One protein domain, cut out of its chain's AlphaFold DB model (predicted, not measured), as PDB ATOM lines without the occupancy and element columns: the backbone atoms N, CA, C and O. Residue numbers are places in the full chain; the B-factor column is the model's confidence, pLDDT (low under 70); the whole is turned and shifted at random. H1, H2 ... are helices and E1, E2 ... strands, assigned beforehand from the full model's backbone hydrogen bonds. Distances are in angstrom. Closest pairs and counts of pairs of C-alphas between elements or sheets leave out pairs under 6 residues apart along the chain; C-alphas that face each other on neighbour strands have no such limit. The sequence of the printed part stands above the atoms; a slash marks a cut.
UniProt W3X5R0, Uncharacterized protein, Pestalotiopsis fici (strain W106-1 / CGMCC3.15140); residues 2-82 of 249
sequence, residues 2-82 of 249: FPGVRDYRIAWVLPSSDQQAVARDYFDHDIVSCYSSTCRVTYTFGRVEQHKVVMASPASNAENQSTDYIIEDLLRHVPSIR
ATOM      1  N   PHE A   2      58.413   0.032  11.462       58.44
ATOM      2  CA  PHE A   2      58.528  -0.094  12.918       58.44
ATOM      3  C   PHE A   2      59.881  -0.734  13.272       58.44
ATOM      4  O   PHE A   2      60.195  -1.808  12.747       58.44
ATOM      5  N   PRO A   3      60.721  -0.096  14.104       56.81
ATOM      6  CA  PRO A   3      61.964  -0.709  14.555       56.81
ATOM      7  C   PRO A   3      61.647  -1.950  15.406       56.81
ATOM      8  O   PRO A   3      60.743  -1.927  16.235       56.81
ATOM      9  N   GLY A   4      62.365  -3.052  15.178       78.50
ATOM     10  CA  GLY A   4      62.217  -4.283  15.969       78.50
ATOM     11  C   GLY A   4      61.216  -5.323  15.444       78.50
ATOM     12  O   GLY A   4      61.059  -6.363  16.079       78.50
ATOM     13  N   VAL A   5      60.594  -5.132  14.268       83.38
ATOM     14  CA  VAL A   5      59.691  -6.152  13.672       83.38
ATOM     15  C   VAL A   5      60.366  -7.518  13.490       83.38
ATOM     16  O   VAL A   5      59.722  -8.550  13.630       83.38
ATOM     17  N   ARG A   6      61.687  -7.546  13.273       88.62
ATOM     18  CA  ARG A   6      62.473  -8.783  13.105       88.62
ATOM     19  C   ARG A   6      62.579  -9.646  14.368       88.62
ATOM     20  O   ARG A   6      63.022 -10.795  14.280       88.62
ATOM     21  N   ASP A   7      62.185  -9.118  15.521       92.50
ATOM     22  CA  ASP A   7      62.211  -9.856  16.783       92.50
ATOM     23  C   ASP A   7      60.956 -10.715  16.982       92.50
ATOM     24  O   ASP A   7      60.941 -11.606  17.831       92.50
ATOM     25  N   TYR A   8      59.905 -10.461  16.200       95.69
ATOM     26  CA  TYR A   8      58.652 -11.200  16.264       95.69
ATOM     27  C   TYR A   8      58.796 -12.513  15.504       95.69
ATOM     28  O   TYR A   8      59.165 -12.538  14.326       95.69
ATOM     29  N   ARG A   9      58.547 -13.624  16.203       96.19
ATOM     30  CA  ARG A   9      58.701 -14.992  15.672       96.19
ATOM     31  C   ARG A   9      57.386 -15.763  15.627       96.19
ATOM     32  O   ARG A   9      57.333 -16.798  14.963       96.19
ATOM     33  N   ILE A  10      56.362 -15.269  16.318       97.38
ATOM     34  CA  ILE A  10      55.054 -15.903  16.444       97.38
ATOM     35  C   ILE A  10      53.999 -14.982  15.840       97.38
ATOM     36  O   ILE A  10      53.960 -13.800  16.174       97.38
ATOM     37  N   ALA A  11      53.165 -15.532  14.962       98.00
ATOM     38  CA  ALA A  11      52.066 -14.834  14.310       98.00
ATOM     39  C   ALA A  11      50.718 -15.426  14.723       98.00
ATOM     40  O   ALA A  11      50.535 -16.639  14.633       98.00
ATOM     41  N   TRP A  12      49.773 -14.577  15.113       98.25
ATOM     42  CA  TRP A  12      48.353 -14.912  15.229       98.25
ATOM     43  C   TRP A  12      47.606 -14.219  14.092       98.25
ATOM     44  O   TRP A  12      47.659 -13.002  13.964       98.25
ATOM     45  N   VAL A  13      46.932 -14.980  13.245       98.12
ATOM     46  CA  VAL A  13      46.108 -14.451  12.160       98.12
ATOM     47  C   VAL A  13      44.659 -14.649  12.551       98.12
ATOM     48  O   VAL A  13      44.238 -15.778  12.803       98.12
ATOM     49  N   LEU A  14      43.929 -13.542  12.635       97.31
ATOM     50  CA  LEU A  14      42.541 -13.511  13.068       97.31
ATOM     51  C   LEU A  14      41.663 -13.083  11.886       97.31
ATOM     52  O   LEU A  14      41.901 -12.014  11.321       97.31
ATOM     53  N   PRO A  15      40.679 -13.904  11.489       94.44
ATOM     54  CA  PRO A  15      39.768 -13.621  10.382       94.44
ATOM     55  C   PRO A  15      38.967 -12.323  10.470       94.44
ATOM     56  O   PRO A  15      38.513 -11.860   9.432       94.44
ATOM     57  N   SER A  16      38.779 -11.744  11.660       94.38
ATOM     58  CA  SER A  16      38.013 -10.506  11.834       94.38
ATOM     59  C   SER A  16      38.643  -9.541  12.835       94.38
ATOM     60  O   SER A  16      39.418  -9.939  13.717       94.38
ATOM     61  N   SER A  17      38.297  -8.254  12.724       93.81
ATOM     62  CA  SER A  17      38.763  -7.252  13.692       93.81
ATOM     63  C   SER A  17      38.157  -7.438  15.089       93.81
ATOM     64  O   SER A  17      38.844  -7.175  16.076       93.81
ATOM     65  N   ASP A  18      36.941  -7.980  15.192       93.06
ATOM     66  CA  ASP A  18      36.300  -8.320  16.471       93.06
ATOM     67  C   ASP A  18      37.067  -9.424  17.209       93.06
ATOM     68  O   ASP A  18      37.352  -9.312  18.404       93.06
ATOM     69  N   GLN A  19      37.476 -10.473  16.489       94.25
ATOM     70  CA  GLN A  19      38.316 -11.529  17.056       94.25
ATOM     71  C   GLN A  19      39.671 -10.970  17.498       94.25
ATOM     72  O   GLN A  19      40.152 -11.319  18.578       94.25
ATOM     73  N   GLN A  20      40.270 -10.062  16.718       94.19
ATOM     74  CA  GLN A  20      41.502  -9.382  17.125       94.19
ATOM     75  C   GLN A  20      41.305  -8.532  18.383       94.19
ATOM     76  O   GLN A  20      42.184  -8.534  19.242       94.19
ATOM     77  N   ALA A  21      40.185  -7.817  18.509       92.50
ATOM     78  CA  ALA A  21      39.897  -7.001  19.682       92.50
ATOM     79  C   ALA A  21      39.872  -7.853  20.958       92.50
ATOM     80  O   ALA A  21      40.516  -7.487  21.936       92.50
ATOM     81  N   VAL A  22      39.231  -9.026  20.915       91.69
ATOM     82  CA  VAL A  22      39.224  -9.979  22.037       91.69
ATOM     83  C   VAL A  22      40.610 -10.583  22.275       91.69
ATOM     84  O   VAL A  22      41.059 -10.695  23.413       91.69
ATOM     85  N   ALA A  23      41.316 -10.981  21.216       92.31
ATOM     86  CA  ALA A  23      42.630 -11.605  21.349       92.31
ATOM     87  C   ALA A  23      43.691 -10.634  21.893       92.31
ATOM     88  O   ALA A  23      44.602 -11.059  22.602       92.31
ATOM     89  N   ARG A  24      43.569  -9.335  21.593       92.94
ATOM     90  CA  ARG A  24      44.472  -8.277  22.067       92.94
ATOM     91  C   ARG A  24      44.572  -8.236  23.591       92.94
ATOM     92  O   ARG A  24      45.655  -7.951  24.096       92.94
ATOM     93  N   ASP A  25      43.494  -8.552  24.304       90.38
ATOM     94  CA  ASP A  25      43.460  -8.547  25.773       90.38
ATOM     95  C   ASP A  25      44.382  -9.608  26.401       90.38
ATOM     96  O   ASP A  25      44.679  -9.543  27.591       90.38
ATOM     97  N   TYR A  26      44.877 -10.563  25.605       88.44
ATOM     98  CA  TYR A  26      45.855 -11.565  26.036       88.44
ATOM     99  C   TYR A  26      47.313 -11.107  25.898       88.44
ATOM    100  O   TYR A  26      48.218 -11.871  26.234       88.44
ATOM    101  N   PHE A  27      47.578  -9.905  25.379       92.00
ATOM    102  CA  PHE A  27      48.927  -9.343  25.402       92.00
ATOM    103  C   PHE A  27      49.209  -8.674  26.750       92.00
ATOM    104  O   PHE A  27      48.421  -7.876  27.242       92.00
ATOM    105  N   ASP A  28      50.382  -8.951  27.311       87.25
ATOM    106  CA  ASP A  28      50.775  -8.470  28.636       87.25
ATOM    107  C   ASP A  28      51.338  -7.038  28.605       87.25
ATOM    108  O   ASP A  28      51.088  -6.237  29.502       87.25
ATOM    109  N   HIS A  29      52.175  -6.727  27.607       84.94
ATOM    110  CA  HIS A  29      52.927  -5.467  27.510       84.94
ATOM    111  C   HIS A  29      53.404  -5.180  26.078       84.94
ATOM    112  O   HIS A  29      53.252  -6.003  25.169       84.94
ATOM    113  N   ASP A  30      53.984  -3.988  25.890       82.88
ATOM    114  CA  ASP A  30      54.550  -3.483  24.630       82.88
ATOM    115  C   ASP A  30      53.556  -3.477  23.461       82.88
ATOM    116  O   ASP A  30      53.928  -3.678  22.303       82.88
ATOM    117  N   ILE A  31      52.274  -3.255  23.769       89.25
ATOM    118  CA  ILE A  31      51.202  -3.367  22.787       89.25
ATOM    119  C   ILE A  31      51.203  -2.154  21.861       89.25
ATOM    120  O   ILE A  31      50.831  -1.047  22.254       89.25
ATOM    121  N   VAL A  32      51.553  -2.379  20.597       90.94
ATOM    122  CA  VAL A  32      51.570  -1.350  19.555       90.94
ATOM    123  C   VAL A  32      50.792  -1.848  18.351       90.94
ATOM    124  O   VAL A  32      51.107  -2.897  17.795       90.94
ATOM    125  N   SER A  33      49.799  -1.078  17.914       90.75
ATOM    126  CA  SER A  33      49.050  -1.384  16.695       90.75
ATOM    127  C   SER A  33      49.439  -0.459  15.560       90.75
ATOM    128  O   SER A  33      49.687   0.731  15.762       90.75
ATOM    129  N   CYS A  34      49.451  -0.997  14.349       88.69
ATOM    130  CA  CYS A  34      49.582  -0.212  13.142       88.69
ATOM    131  C   CYS A  34      48.646  -0.716  12.052       88.69
ATOM    132  O   CYS A  34      48.256  -1.879  12.008       88.69
ATOM    133  N   TYR A  35      48.271   0.205  11.178       87.69
ATOM    134  CA  TYR A  35      47.348  -0.044  10.088       87.69
ATOM    135  C   TYR A  35      48.070   0.180   8.763       87.69
ATOM    136  O   TYR A  35      48.671   1.235   8.545       87.69
ATOM    137  N   SER A  36      48.001  -0.811   7.878       86.19
ATOM    138  CA  SER A  36      48.412  -0.661   6.486       86.19
ATOM    139  C   SER A  36      47.207  -0.212   5.668       86.19
ATOM    140  O   SER A  36      46.314  -1.010   5.400       86.19
ATOM    141  N   SER A  37      47.165   1.054   5.242       81.88
ATOM    142  CA  SER A  37      46.077   1.563   4.391       81.88
ATOM    143  C   SER A  37      46.059   0.929   3.004       81.88
ATOM    144  O   SER A  37      44.990   0.695   2.443       81.88
ATOM    145  N   THR A  38      47.238   0.605   2.473       84.69
ATOM    146  CA  THR A  38      47.401  -0.055   1.176       84.69
ATOM    147  C   THR A  38      46.858  -1.477   1.205       84.69
ATOM    148  O   THR A  38      46.113  -1.859   0.308       84.69
ATOM    149  N   CYS A  39      47.194  -2.240   2.246       85.69
ATOM    150  CA  CYS A  39      46.821  -3.651   2.331       85.69
ATOM    151  C   CYS A  39      45.518  -3.866   3.109       85.69
ATOM    152  O   CYS A  39      44.948  -4.946   3.093       85.69
ATOM    153  N   ARG A  40      45.017  -2.830   3.791       92.31
ATOM    154  CA  ARG A  40      43.849  -2.891   4.682       92.31
ATOM    155  C   ARG A  40      43.970  -3.984   5.753       92.31
ATOM    156  O   ARG A  40      42.980  -4.604   6.125       92.31
ATOM    157  N   VAL A  41      45.190  -4.181   6.253       94.50
ATOM    158  CA  VAL A  41      45.527  -5.114   7.337       94.50
ATOM    159  C   VAL A  41      45.875  -4.310   8.583       94.50
ATOM    160  O   VAL A  41      46.592  -3.303   8.508       94.50
ATOM    161  N   THR A  42      45.366  -4.754   9.727       94.75
ATOM    162  CA  THR A  42      45.775  -4.248  11.037       94.75
ATOM    163  C   THR A  42      46.776  -5.213  11.639       94.75
ATOM    164  O   THR A  42      46.514  -6.409  11.709       94.75
ATOM    165  N   TYR A  43      47.905  -4.684  12.096       95.19
ATOM    166  CA  TYR A  43      48.899  -5.426  12.852       95.19
ATOM    167  C   TYR A  43      48.876  -4.966  14.300       95.19
ATOM    168  O   TYR A  43      48.897  -3.764  14.563       95.19
ATOM    169  N   THR A  44      48.877  -5.902  15.244       95.69
ATOM    170  CA  THR A  44      49.085  -5.599  16.664       95.69
ATOM    171  C   THR A  44      50.282  -6.382  17.167       95.69
ATOM    172  O   THR A  44      50.285  -7.604  17.184       95.69
ATOM    173  N   PHE A  45      51.320  -5.666  17.563       95.75
ATOM    174  CA  PHE A  45      52.545  -6.205  18.124       95.75
ATOM    175  C   PHE A  45      52.460  -6.166  19.641       95.75
ATOM    176  O   PHE A  45      51.926  -5.209  20.195       95.75
ATOM    177  N   GLY A  46      52.993  -7.180  20.306       95.06
ATOM    178  CA  GLY A  46      53.120  -7.185  21.755       95.06
ATOM    179  C   GLY A  46      53.756  -8.463  22.263       95.06
ATOM    180  O   GLY A  46      54.465  -9.174  21.536       95.06
ATOM    181  N   ARG A  47      53.542  -8.739  23.545       93.81
ATOM    182  CA  ARG A  47      54.160  -9.874  24.222       93.81
ATOM    183  C   ARG A  47      53.124 -10.721  24.942       93.81
ATOM    184  O   ARG A  47      52.221 -10.183  25.570       93.81
ATOM    185  N   VAL A  48      53.303 -12.032  24.842       90.94
ATOM    186  CA  VAL A  48      52.640 -13.040  25.671       90.94
ATOM    187  C   VAL A  48      53.754 -13.755  26.422       90.94
ATOM    188  O   VAL A  48      54.551 -14.492  25.836       90.94
ATOM    189  N   GLU A  49      53.872 -13.454  27.704       88.12
ATOM    190  CA  GLU A  49      54.985 -13.808  28.575       88.12
ATOM    191  C   GLU A  49      56.356 -13.440  27.961       88.12
ATOM    192  O   GLU A  49      56.649 -12.290  27.600       88.12
ATOM    193  N   GLN A  50      57.244 -14.427  27.814       90.69
ATOM    194  CA  GLN A  50      58.539 -14.270  27.163       90.69
ATOM    195  C   GLN A  50      58.457 -14.099  25.636       90.69
ATOM    196  O   GLN A  50      59.462 -13.721  25.023       90.69
ATOM    197  N   HIS A  51      57.311 -14.358  25.001       92.88
ATOM    198  CA  HIS A  51      57.202 -14.437  23.547       92.88
ATOM    199  C   HIS A  51      56.738 -13.123  22.915       92.88
ATOM    200  O   HIS A  51      55.712 -12.568  23.288       92.88
ATOM    201  N   LYS A  52      57.465 -12.656  21.894       94.94
ATOM    202  CA  LYS A  52      57.023 -11.562  21.017       94.94
ATOM    203  C   LYS A  52      56.073 -12.103  19.949       94.94
ATOM    204  O   LYS A  52      56.484 -12.921  19.116       94.94
ATOM    205  N   VAL A  53      54.833 -11.626  19.976       96.75
ATOM    206  CA  VAL A  53      53.728 -12.081  19.124       96.75
ATOM    207  C   VAL A  53      53.209 -10.913  18.289       96.75
ATOM    208  O   VAL A  53      53.068  -9.796  18.784       96.75
ATOM    209  N   VAL A  54      52.960 -11.163  17.006       97.25
ATOM    210  CA  VAL A  54      52.249 -10.228  16.126       97.25
ATOM    211  C   VAL A  54      50.893 -10.819  15.767       97.25
ATOM    212  O   VAL A  54      50.808 -11.951  15.300       97.25
ATOM    213  N   MET A  55      49.833 -10.057  15.995       97.19
ATOM    214  CA  MET A  55      48.507 -10.315  15.451       97.19
ATOM    215  C   MET A  55      48.372  -9.632  14.097       97.19
ATOM    216  O   MET A  55      48.853  -8.509  13.931       97.19
ATOM    217  N   ALA A  56      47.699 -10.283  13.158       97.00
ATOM    218  CA  ALA A  56      47.261  -9.686  11.908       97.00
ATOM    219  C   ALA A  56      45.788 -10.027  11.662       97.00
ATOM    220  O   ALA A  56      45.400 -11.192  11.746       97.00
ATOM    221  N   SER A  57      44.987  -9.019  11.334       96.56
ATOM    222  CA  SER A  57      43.576  -9.174  10.973       96.56
ATOM    223  C   SER A  57      43.211  -8.239   9.821       96.56
ATOM    224  O   SER A  57      43.948  -7.275   9.554       96.56
ATOM    225  N   PRO A  58      42.058  -8.436   9.157       95.50
ATOM    226  CA  PRO A  58      41.497  -7.372   8.346       95.50
ATOM    227  C   PRO A  58      41.317  -6.108   9.190       95.50
ATOM    228  O   PRO A  58      41.137  -6.153  10.413       95.50
ATOM    229  N   ALA A  59      41.391  -4.955   8.543       89.56
ATOM    230  CA  ALA A  59      40.939  -3.724   9.164       89.56
ATOM    231  C   ALA A  59      39.416  -3.731   9.323       89.56
ATOM    232  O   ALA A  59      38.709  -4.280   8.481       89.56
ATOM    233  N   SER A  60      38.914  -3.049  10.353       86.06
ATOM    234  CA  SER A  60      37.478  -2.993  10.668       86.06
ATOM    235  C   SER A  60      36.610  -2.417   9.543       86.06
ATOM    236  O   SER A  60      35.415  -2.674   9.465       86.06
ATOM    237  N   ASN A  61      37.208  -1.651   8.627       82.44
ATOM    238  CA  ASN A  61      36.554  -1.129   7.427       82.44
ATOM    239  C   ASN A  61      36.713  -2.037   6.186       82.44
ATOM    240  O   ASN A  61      36.382  -1.616   5.075       82.44
ATOM    241  N   ALA A  62      37.266  -3.242   6.346       81.56
ATOM    242  CA  ALA A  62      37.655  -4.144   5.266       81.56
ATOM    243  C   ALA A  62      37.625  -5.634   5.679       81.56
ATOM    244  O   ALA A  62      38.546  -6.372   5.350       81.56
ATOM    245  N   GLU A  63      36.556  -6.088   6.339       83.69
ATOM    246  CA  GLU A  63      36.392  -7.452   6.902       83.69
ATOM    247  C   GLU A  63      36.411  -8.616   5.885       83.69
ATOM    248  O   GLU A  63      36.469  -9.776   6.269       83.69
ATOM    249  N   ASN A  64      36.405  -8.343   4.578       81.62
ATOM    250  CA  ASN A  64      36.348  -9.382   3.538       81.62
ATOM    251  C   ASN A  64      37.731  -9.810   3.005       81.62
ATOM    252  O   ASN A  64      37.823 -10.354   1.903       81.62
ATOM    253  N   GLN A  65      38.819  -9.521   3.726       87.62
ATOM    254  CA  GLN A  65      40.159  -9.949   3.310       87.62
ATOM    255  C   GLN A  65      40.340 -11.451   3.537       87.62
ATOM    256  O   GLN A  65      40.127 -11.952   4.637       87.62
ATOM    257  N   SER A  66      40.780 -12.175   2.506       92.19
ATOM    258  CA  SER A  66      41.090 -13.601   2.647       92.19
ATOM    259  C   SER A  66      42.281 -13.822   3.584       92.19
ATOM    260  O   SER A  66      43.239 -13.045   3.560       92.19
ATOM    261  N   THR A  67      42.277 -14.923   4.336       95.12
ATOM    262  CA  THR A  67      43.370 -15.286   5.252       95.12
ATOM    263  C   THR A  67      44.717 -15.420   4.534       95.12
ATOM    264  O   THR A  67      45.733 -14.971   5.059       95.12
ATOM    265  N   ASP A  68      44.722 -15.977   3.319       95.56
ATOM    266  CA  ASP A  68      45.907 -16.093   2.452       95.56
ATOM    267  C   ASP A  68      46.602 -14.746   2.222       95.56
ATOM    268  O   ASP A  68      47.796 -14.601   2.478       95.56
ATOM    269  N   TYR A  69      45.819 -13.734   1.836       95.25
ATOM    270  CA  TYR A  69      46.303 -12.378   1.601       95.25
ATOM    271  C   TYR A  69      46.895 -11.742   2.867       95.25
ATOM    272  O   TYR A  69      47.960 -11.126   2.818       95.25
ATOM    273  N   ILE A  70      46.232 -11.915   4.018       96.19
ATOM    274  CA  ILE A  70      46.721 -11.398   5.305       96.19
ATOM    275  C   ILE A  70      48.061 -12.045   5.662       96.19
ATOM    276  O   ILE A  70      48.979 -11.349   6.092       96.19
ATOM    277  N   ILE A  71      48.195 -13.360   5.467       96.88
ATOM    278  CA  ILE A  71      49.448 -14.077   5.724       96.88
ATOM    279  C   ILE A  71      50.545 -13.614   4.766       96.88
ATOM    280  O   ILE A  71      51.659 -13.346   5.213       96.88
ATOM    281  N   GLU A  72      50.251 -13.478   3.473       95.69
ATOM    282  CA  GLU A  72      51.224 -13.008   2.487       95.69
ATOM    283  C   GLU A  72      51.744 -11.604   2.841       95.69
ATOM    284  O   GLU A  72      52.952 -11.351   2.812       95.69
ATOM    285  N   ASP A  73      50.851 -10.679   3.207       94.88
ATOM    286  CA  ASP A  73      51.239  -9.331   3.627       94.88
ATOM    287  C   ASP A  73      52.034  -9.343   4.939       94.88
ATOM    288  O   ASP A  73      53.093  -8.713   5.029       94.88
ATOM    289  N   LEU A  74      51.591 -10.139   5.917       95.38
ATOM    290  CA  LEU A  74      52.274 -10.300   7.196       95.38
ATOM    291  C   LEU A  74      53.697 -10.825   7.012       95.38
ATOM    292  O   LEU A  74      54.620 -10.294   7.620       95.38
ATOM    293  N   LEU A  75      53.901 -11.850   6.184       95.25
ATOM    294  CA  LEU A  75      55.221 -12.446   5.969       95.25
ATOM    295  C   LEU A  75      56.147 -11.527   5.163       95.25
ATOM    296  O   LEU A  75      57.359 -11.538   5.390       95.25
ATOM    297  N   ARG A  76      55.600 -10.677   4.282       93.44
ATOM    298  CA  ARG A  76      56.365  -9.591   3.645       93.44
ATOM    299  C   ARG A  76      56.779  -8.523   4.660       93.44
ATOM    300  O   ARG A  76      57.902  -8.024   4.594       93.44
ATOM    301  N   HIS A  77      55.904  -8.186   5.609       91.12
ATOM    302  CA  HIS A  77      56.165  -7.166   6.626       91.12
ATOM    303  C   HIS A  77      57.075  -7.657   7.768       91.12
ATOM    304  O   HIS A  77      57.942  -6.926   8.252       91.12
ATOM    305  N   VAL A  78      56.899  -8.912   8.181       94.44
ATOM    306  CA  VAL A  78      57.544  -9.571   9.322       94.44
ATOM    307  C   VAL A  78      58.135 -10.914   8.858       94.44
ATOM    308  O   VAL A  78      57.658 -11.984   9.230       94.44
ATOM    309  N   PRO A  79      59.222 -10.913   8.066       94.62
ATOM    310  CA  PRO A  79      59.805 -12.143   7.508       94.62
ATOM    311  C   PRO A  79      60.461 -13.049   8.566       94.62
ATOM    312  O   PRO A  79      60.953 -14.134   8.268       94.62
ATOM    313  N   SER A  80      60.522 -12.595   9.818       96.19
ATOM    314  CA  SER A  80      61.099 -13.311  10.950       96.19
ATOM    315  C   SER A  80      60.193 -14.394  11.536       96.19
ATOM    316  O   SER A  80      60.693 -15.160  12.365       96.19
ATOM    317  N   ILE A  81      58.918 -14.466  11.141       96.75
ATOM    318  CA  ILE A  81      57.940 -15.431  11.660       96.75
ATOM    319  C   ILE A  81      58.386 -16.874  11.406       96.75
ATOM    320  O   ILE A  81      58.841 -17.235  10.324       96.75
ATOM    321  N   ARG A  82      58.268 -17.704  12.446       94.94
ATOM    322  CA  ARG A  82      58.636 -19.131  12.448       94.94
ATOM    323  C   ARG A  82      57.515 -20.041  12.940       94.94
ATOM    324  O   ARG A  82      57.590 -21.243  12.703       94.94
TER     325      ARG A  82
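Overview. This is residues 2 to 82 of the 249 residues of an uncharacterized protein of Pestalotiopsis fici (strain W106-1 / CGMCC3.15140) (UniProt W3X5R0). A twisted four-stranded sheet makes the middle layer of three, with H1 over one face, along the strands, and H2 over the other, slantwise. The printed part has 81 residues, with two named helices and four named strands in the order E1 H1 E2 E3 E4 H2. The sheet is mixed, in the order E1 E4 E3 E2, and the class is mixed, helices and strands. The whole is compact and rounded, with a radius of gyration of the C-alphas of 11.5 A and spans of 33 by 25 by 19 A.

Arrangement. Start at E1, residues 10 to 13, an edge strand parallel to E4, residues 51 to 58; N 12 and O 54 are 2.8 A apart, within hydrogen-bond range. H1, residues 17 to 24, is on the sheet at a height of 9.0 A, over E4; the closest C-alphas of the two, Ser 17 and Ser 57, are 5.9 A apart. E1, H1 and E2, residues 29 to 36, form a split strand-helix-strand unit, two strands running the same way with others between them, and its crossover is right-handed. E2, E3, residues 41 to 48, and E4 form a meander, each strand the antiparallel neighbour of the one before; look at N 34 and O 43, 2.8 A, and N 44 and O 55, 2.9 A. H2, residues 67 to 77, is on the opposite face from H1, at a height of 8.4 A; its closest C-alpha pair with E4 is Ile 70 and Ala 56, 6.8 A. In H1 and H2 every O i to N i+4 pair is within hydrogen-bond range.

Along the chain. Find C-alpha 10 at (55.054, -15.903, 16.444), where E1 begins. E2 runs 22.0 A, E3 21.2 A and E4 23.0 A. H2 runs 15.2 A to C-alpha 77 at (56.165, -7.166, 6.626).

Size, cuts and confidence. The C-alphas of Gln 50 and Asn 64, the two farthest apart, are 32.8 A apart. The printed part has no cut, and no link is long. Residues 2 to 3 are under 70 in pLDDT.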